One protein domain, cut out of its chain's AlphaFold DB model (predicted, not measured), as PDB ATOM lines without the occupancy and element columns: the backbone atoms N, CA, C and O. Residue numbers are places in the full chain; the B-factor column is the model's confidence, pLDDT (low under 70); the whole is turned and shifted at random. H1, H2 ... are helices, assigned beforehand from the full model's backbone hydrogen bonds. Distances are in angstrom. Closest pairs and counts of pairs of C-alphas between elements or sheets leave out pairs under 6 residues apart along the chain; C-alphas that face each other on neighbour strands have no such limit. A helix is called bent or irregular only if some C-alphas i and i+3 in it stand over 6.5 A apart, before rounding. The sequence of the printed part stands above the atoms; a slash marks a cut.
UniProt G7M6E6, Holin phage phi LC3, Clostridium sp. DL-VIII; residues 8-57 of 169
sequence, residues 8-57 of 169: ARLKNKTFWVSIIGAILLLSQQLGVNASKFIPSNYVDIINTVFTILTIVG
ATOM      1  N   ALA A   8       9.244  -3.780  -2.717       71.75
ATOM      2  CA  ALA A   8       9.018  -4.121  -4.122       71.75
ATOM      3  C   ALA A   8      10.326  -4.482  -4.843       71.75
ATOM      4  O   ALA A   8      10.329  -5.337  -5.727       71.75
ATOM      5  N   ARG A   9      11.453  -3.880  -4.440       71.69
ATOM      6  CA  ARG A   9      12.769  -4.193  -5.017       71.69
ATOM      7  C   ARG A   9      13.338  -5.515  -4.510       71.69
ATOM      8  O   ARG A   9      13.828  -6.285  -5.321       71.69
ATOM      9  N   LEU A  10      13.172  -5.821  -3.225       69.62
ATOM     10  CA  LEU A  10      13.527  -7.114  -2.624       69.62
ATOM     11  C   LEU A  10      12.707  -8.289  -3.182       69.62
ATOM     12  O   LEU A  10      13.158  -9.424  -3.115       69.62
ATOM     13  N   LYS A  11      11.529  -8.043  -3.766       74.19
ATOM     14  CA  LYS A  11      10.738  -9.074  -4.462       74.19
ATOM     15  C   LYS A  11      11.181  -9.326  -5.912       74.19
ATOM     16  O   LYS A  11      10.681 -10.245  -6.551       74.19
ATOM     17  N   ASN A  12      12.073  -8.506  -6.470       73.19
ATOM     18  CA  ASN A  12      12.485  -8.617  -7.868       73.19
ATOM     19  C   ASN A  12      13.679  -9.581  -8.020       73.19
ATOM     20  O   ASN A  12      14.712  -9.401  -7.379       73.19
ATOM     21  N   LYS A  13      13.579 -10.563  -8.926       69.25
ATOM     22  CA  LYS A  13      14.653 -11.535  -9.221       69.25
ATOM     23  C   LYS A  13      15.970 -10.859  -9.617       69.25
ATOM     24  O   LYS A  13      17.040 -11.274  -9.181       69.25
ATOM     25  N   THR A  14      15.900  -9.778 -10.389       78.88
ATOM     26  CA  THR A  14      17.078  -9.026 -10.838       78.88
ATOM     27  C   THR A  14      17.806  -8.354  -9.673       78.88
ATOM     28  O   THR A  14      19.023  -8.206  -9.727       78.88
ATOM     29  N   PHE A  15      17.093  -7.982  -8.602       77.62
ATOM     30  CA  PHE A  15      17.703  -7.405  -7.404       77.62
ATOM     31  C   PHE A  15      18.534  -8.437  -6.635       77.62
ATOM     32  O   PHE A  15      19.628  -8.124  -6.182       77.62
ATOM     33  N   TRP A  16      18.070  -9.684  -6.540       76.50
ATOM     34  CA  TRP A  16      18.851 -10.757  -5.917       76.50
ATOM     35  C   TRP A  16      20.063 -11.157  -6.757       76.50
ATOM     36  O   TRP A  16      21.162 -11.303  -6.229       76.50
ATOM     37  N   VAL A  17      19.912 -11.256  -8.079       81.25
ATOM     38  CA  VAL A  17      21.056 -11.517  -8.968       81.25
ATOM     39  C   VAL A  17      22.100 -10.400  -8.858       81.25
ATOM     40  O   VAL A  17      23.299 -10.677  -8.772       81.25
ATOM     41  N   SER A  18      21.664  -9.139  -8.792       79.19
ATOM     42  CA  SER A  18      22.581  -8.012  -8.626       79.19
ATOM     43  C   SER A  18      23.201  -7.949  -7.230       79.19
ATOM     44  O   SER A  18      24.369  -7.580  -7.134       79.19
ATOM     45  N   ILE A  19      22.494  -8.357  -6.165       83.00
ATOM     46  CA  ILE A  19      23.072  -8.424  -4.815       83.00
ATOM     47  C   ILE A  19      24.182  -9.478  -4.752       83.00
ATOM     48  O   ILE A  19      25.250  -9.188  -4.219       83.00
ATOM     49  N   ILE A  20      23.986 -10.653  -5.366       80.50
ATOM     50  CA  ILE A  20      25.028 -11.686  -5.489       80.50
ATOM     51  C   ILE A  20      26.232 -11.132  -6.261       80.50
ATOM     52  O   ILE A  20      27.365 -11.239  -5.791       80.50
ATOM     53  N   GLY A  21      25.997 -10.500  -7.416       84.69
ATOM     54  CA  GLY A  21      27.066  -9.914  -8.231       84.69
ATOM     55  C   GLY A  21      27.834  -8.817  -7.491       84.69
ATOM     56  O   GLY A  21      29.062  -8.773  -7.540       84.69
ATOM     57  N   ALA A  22      27.126  -7.973  -6.741       81.56
ATOM     58  CA  ALA A  22      27.713  -6.913  -5.931       81.56
ATOM     59  C   ALA A  22      28.530  -7.467  -4.757       81.56
ATOM     60  O   ALA A  22      29.633  -6.987  -4.519       81.56
ATOM     61  N   ILE A  23      28.042  -8.494  -4.057       81.94
ATOM     62  CA  ILE A  23      28.782  -9.170  -2.980       81.94
ATOM     63  C   ILE A  23      30.054  -9.820  -3.531       81.94
ATOM     64  O   ILE A  23      31.105  -9.752  -2.892       81.94
ATOM     65  N   LEU A  24      29.996 -10.401  -4.730       80.56
ATOM     66  CA  LEU A  24      31.158 -10.991  -5.392       80.56
ATOM     67  C   LEU A  24      32.198  -9.925  -5.772       80.56
ATOM     68  O   LEU A  24      33.395 -10.127  -5.568       80.56
ATOM     69  N   LEU A  25      31.753  -8.770  -6.274       81.06
ATOM     70  CA  LEU A  25      32.613  -7.617  -6.561       81.06
ATOM     71  C   LEU A  25      33.185  -6.979  -5.290       81.06
ATOM     72  O   LEU A  25      34.326  -6.523  -5.283       81.06
ATOM     73  N   LEU A  26      32.397  -6.925  -4.220       80.25
ATOM     74  CA  LEU A  26      32.807  -6.356  -2.942       80.25
ATOM     75  C   LEU A  26      33.813  -7.265  -2.237       80.25
ATOM     76  O   LEU A  26      34.795  -6.777  -1.691       80.25
ATOM     77  N   SER A  27      33.625  -8.582  -2.315       76.75
ATOM     78  CA  SER A  27      34.595  -9.559  -1.813       76.75
ATOM     79  C   SER A  27      35.964  -9.335  -2.465       76.75
ATOM     80  O   SER A  27      36.970  -9.220  -1.773       76.75
ATOM     81  N   GLN A  28      36.008  -9.131  -3.784       72.44
ATOM     82  CA  GLN A  28      37.260  -8.800  -4.478       72.44
ATOM     83  C   GLN A  28      37.917  -7.516  -3.931       72.44
ATOM     84  O   GLN A  28      39.133  -7.470  -3.757       72.44
ATOM     85  N   GLN A  29      37.122  -6.490  -3.609       74.38
ATOM     86  CA  GLN A  29      37.612  -5.206  -3.087       74.38
ATOM     87  C   GLN A  29      38.100  -5.272  -1.635       74.38
ATOM     88  O   GLN A  29      39.018  -4.544  -1.267       74.38
ATOM     89  N   LEU A  30      37.529  -6.151  -0.809       72.75
ATOM     90  CA  LEU A  30      37.909  -6.317   0.598       72.75
ATOM     91  C   LEU A  30      39.245  -7.052   0.789       72.75
ATOM     92  O   LEU A  30      39.626  -7.368   1.914       72.75
ATOM     93  N   GLY A  31      39.974  -7.350  -0.288       62.66
ATOM     94  CA  GLY A  31      41.269  -8.018  -0.193       62.66
ATOM     95  C   GLY A  31      41.166  -9.492   0.195       62.66
ATOM     96  O   GLY A  31      42.203 -10.154   0.302       62.66
ATOM     97  N   VAL A  32      39.945 -10.049   0.269       62.12
ATOM     98  CA  VAL A  32      39.719 -11.476   0.015       62.12
ATOM     99  C   VAL A  32      39.919 -11.715  -1.479       62.12
ATOM    100  O   VAL A  32      39.036 -12.111  -2.232       62.12
ATOM    101  N   ASN A  33      41.157 -11.479  -1.918       58.97
ATOM    102  CA  ASN A  33      41.717 -12.213  -3.024       58.97
ATOM    103  C   ASN A  33      41.524 -13.662  -2.618       58.97
ATOM    104  O   ASN A  33      42.276 -14.153  -1.772       58.97
ATOM    105  N   ALA A  34      40.511 -14.319  -3.187       56.78
ATOM    106  CA  ALA A  34      40.358 -15.753  -3.047       56.78
ATOM    107  C   ALA A  34      41.753 -16.372  -3.246       56.78
ATOM    108  O   ALA A  34      42.223 -17.072  -2.378       56.78
ATOM    109  N   SER A  35      42.536 -15.902  -4.219       55.22
ATOM    110  CA  SER A  35      43.948 -16.267  -4.441       55.22
ATOM    111  C   SER A  35      44.885 -16.377  -3.214       55.22
ATOM    112  O   SER A  35      45.743 -17.253  -3.202       55.22
ATOM    113  N   LYS A  36      44.759 -15.543  -2.166       57.09
ATOM    114  CA  LYS A  36      45.646 -15.586  -0.976       57.09
ATOM    115  C   LYS A  36      45.042 -16.327   0.225       57.09
ATOM    116  O   LYS A  36      45.782 -16.793   1.086       57.09
ATOM    117  N   PHE A  37      43.717 -16.451   0.253       56.28
ATOM    118  CA  PHE A  37      42.941 -17.224   1.229       56.28
ATOM    119  C   PHE A  37      42.240 -18.419   0.565       56.28
ATOM    120  O   PHE A  37      41.201 -18.853   1.050       56.28
ATOM    121  N   ILE A  38      42.781 -18.929  -0.544       59.28
ATOM    122  CA  ILE A  38      42.404 -20.185  -1.191       59.28
ATOM    123  C   ILE A  38      43.294 -21.225  -0.504       59.28
ATOM    124  O   ILE A  38      44.432 -21.443  -0.918       59.28
ATOM    125  N   PRO A  39      42.841 -21.867   0.586       64.19
ATOM    126  CA  PRO A  39      43.210 -23.254   0.774       64.19
ATOM    127  C   PRO A  39      42.647 -24.025  -0.430       64.19
ATOM    128  O   PRO A  39      41.716 -23.561  -1.092       64.19
ATOM    129  N   SER A  40      43.167 -25.214  -0.711       68.31
ATOM    130  CA  SER A  40      42.748 -26.125  -1.798       68.31
ATOM    131  C   SER A  40      41.229 -26.381  -1.950       68.31
ATOM    132  O   SER A  40      40.802 -27.022  -2.900       68.31
ATOM    133  N   ASN A  41      40.416 -25.863  -1.033       71.44
ATOM    134  CA  ASN A  41      39.012 -26.145  -0.768       71.44
ATOM    135  C   ASN A  41      38.135 -24.869  -0.822       71.44
ATOM    136  O   ASN A  41      37.092 -24.771  -0.180       71.44
ATOM    137  N   TYR A  42      38.527 -23.868  -1.616       73.69
ATOM    138  CA  TYR A  42      37.702 -22.677  -1.888       73.69
ATOM    139  C   TYR A  42      36.355 -23.005  -2.543       73.69
ATOM    140  O   TYR A  42      35.353 -22.346  -2.266       73.69
ATOM    141  N   VAL A  43      36.332 -24.045  -3.377       75.44
ATOM    142  CA  VAL A  43      35.112 -24.567  -3.999       75.44
ATOM    143  C   VAL A  43      34.130 -25.035  -2.926       75.44
ATOM    144  O   VAL A  43      32.950 -24.711  -3.013       75.44
ATOM    145  N   ASP A  44      34.612 -25.699  -1.872       79.56
ATOM    146  CA  ASP A  44      33.768 -26.193  -0.778       79.56
ATOM    147  C   ASP A  44      33.172 -25.052   0.045       79.56
ATOM    148  O   ASP A  44      32.009 -25.112   0.440       79.56
ATOM    149  N   ILE A  45      33.930 -23.976   0.267       76.62
ATOM    150  CA  ILE A  45      33.455 -22.789   0.993       76.62
ATOM    151  C   ILE A  45      32.351 -22.087   0.197       76.62
ATOM    152  O   ILE A  45      31.289 -21.792   0.747       76.62
ATOM    153  N   ILE A  46      32.561 -21.865  -1.104       78.31
ATOM    154  CA  ILE A  46      31.562 -21.240  -1.983       78.31
ATOM    155  C   ILE A  46      30.322 -22.130  -2.104       78.31
ATOM    156  O   ILE A  46      29.205 -21.635  -1.955       78.31
ATOM    157  N   ASN A  47      30.498 -23.442  -2.291       81.62
ATOM    158  CA  ASN A  47      29.392 -24.396  -2.321       81.62
ATOM    159  C   ASN A  47      28.631 -24.430  -0.998       81.62
ATOM    160  O   ASN A  47      27.408 -24.488  -1.017       81.62
ATOM    161  N   THR A  48      29.311 -24.351   0.145       83.69
ATOM    162  CA  THR A  48      28.661 -24.329   1.463       83.69
ATOM    163  C   THR A  48      27.838 -23.059   1.639       83.69
ATOM    164  O   THR A  48      26.675 -23.134   2.023       83.69
ATOM    165  N   VAL A  49      28.389 -21.893   1.290       81.38
ATOM    166  CA  VAL A  49      27.653 -20.620   1.338       81.38
ATOM    167  C   VAL A  49      26.446 -20.653   0.398       81.38
ATOM    168  O   VAL A  49      25.349 -20.277   0.804       81.38
ATOM    169  N   PHE A  50      26.613 -21.160  -0.826       78.44
ATOM    170  CA  PHE A  50      25.527 -21.303  -1.796       78.44
ATOM    171  C   PHE A  50      24.458 -22.301  -1.329       78.44
ATOM    172  O   PHE A  50      23.263 -22.051  -1.480       78.44
ATOM    173  N   THR A  51      24.875 -23.398  -0.698       83.06
ATOM    174  CA  THR A  51      23.988 -24.412  -0.117       83.06
ATOM    175  C   THR A  51      23.187 -23.830   1.039       83.06
ATOM    176  O   THR A  51      21.973 -23.999   1.071       83.06
ATOM    177  N   ILE A  52      23.816 -23.073   1.945       80.56
ATOM    178  CA  ILE A  52      23.117 -22.371   3.030       80.56
ATOM    179  C   ILE A  52      22.093 -21.392   2.444       80.56
ATOM    180  O   ILE A  52      20.937 -21.416   2.846       80.56
ATOM    181  N   LEU A  53      22.470 -20.582   1.453       77.19
ATOM    182  CA  LEU A  53      21.559 -19.636   0.793       77.19
ATOM    183  C   LEU A  53      20.376 -20.323   0.093       77.19
ATOM    184  O   LEU A  53      19.258 -19.804   0.087       77.19
ATOM    185  N   THR A  54      20.629 -21.501  -0.474       76.62
ATOM    186  CA  THR A  54      19.621 -22.344  -1.123       76.62
ATOM    187  C   THR A  54      18.668 -22.948  -0.096       76.62
ATOM    188  O   THR A  54      17.458 -22.869  -0.279       76.62
ATOM    189  N   ILE A  55      19.184 -23.471   1.022       77.44
ATOM    190  CA  ILE A  55      18.378 -23.996   2.138       77.44
ATOM    191  C   ILE A  55      17.536 -22.888   2.778       77.44
ATOM    192  O   ILE A  55      16.376 -23.108   3.109       77.44
ATOM    193  N   VAL A  56      18.095 -21.684   2.925       76.56
ATOM    194  CA  VAL A  56      17.384 -20.511   3.462       76.56
ATOM    195  C   VAL A  56      16.318 -19.997   2.477       76.56
ATOM    196  O   VAL A  56      15.482 -19.178   2.845       76.56
ATOM    197  N   GLY A  57      16.295 -20.479   1.230       66.94
ATOM    198  CA  GLY A  57      15.281 -20.107   0.241       66.94
ATOM    199  C   GLY A  57      15.497 -18.728  -0.385       66.94
ATOM    200  O   GLY A  57      14.762 -18.359  -1.293       66.94
TER     201      GLY A  57
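This is residues 8 to 57 of the 169 residues of the protein "Holin phage phi LC3" of Clostridium sp. DL-VIII (UniProt G7M6E6). Two helices form an open, flat U: H1 runs out, a long loop turns the chain round at one end, and H2 runs back with an empty gap between it and H1. The helices are not packed on each other, and this is a loose frame with no core. The printed part has 50 residues, with two named helices in the order H1, H2 and no named strand; the class is all helix. The whole is loose, with a radius of gyration of the C-alphas of 12.9 A and spans of 39 by 25 by 11 A.

Start at Lys 13, where H1, residues 13 to 29, begins; its N-to-C direction is (0.96, 0.12, 0.27). Past the long link of 12 residues, residues 30 to 41, look for H2, residues 42 to 55, with the direction (-0.98, 0.09, 0.19). H1 and H2 are apart, with no C-alpha of the one within 8 A of the other. In both helices every O i to N i+4 pair is within hydrogen-bond range. Residues 20 to 33, of which 20 to 29 belong to H1, stand free, and so do residues 43 to 57, of which 43 to 55 belong to H2.

Find C-alpha 13 at (14.653, -11.535, -9.221); from there H1 runs 24.6 A to C-alpha 29 at (37.612, -5.206, -3.087). H2 runs 19.8 A from C-alpha 42 to C-alpha 55 at (18.378, -23.996, 2.138). Neither helix is bent.

The C-alphas of Ala 8 and Ser 40, the two farthest apart, are 40.3 A apart. The printed part has no cut. The mean pLDDT of the printed part is 73.8, and residues 10, 13, 31 to 40 and 57 are under 70.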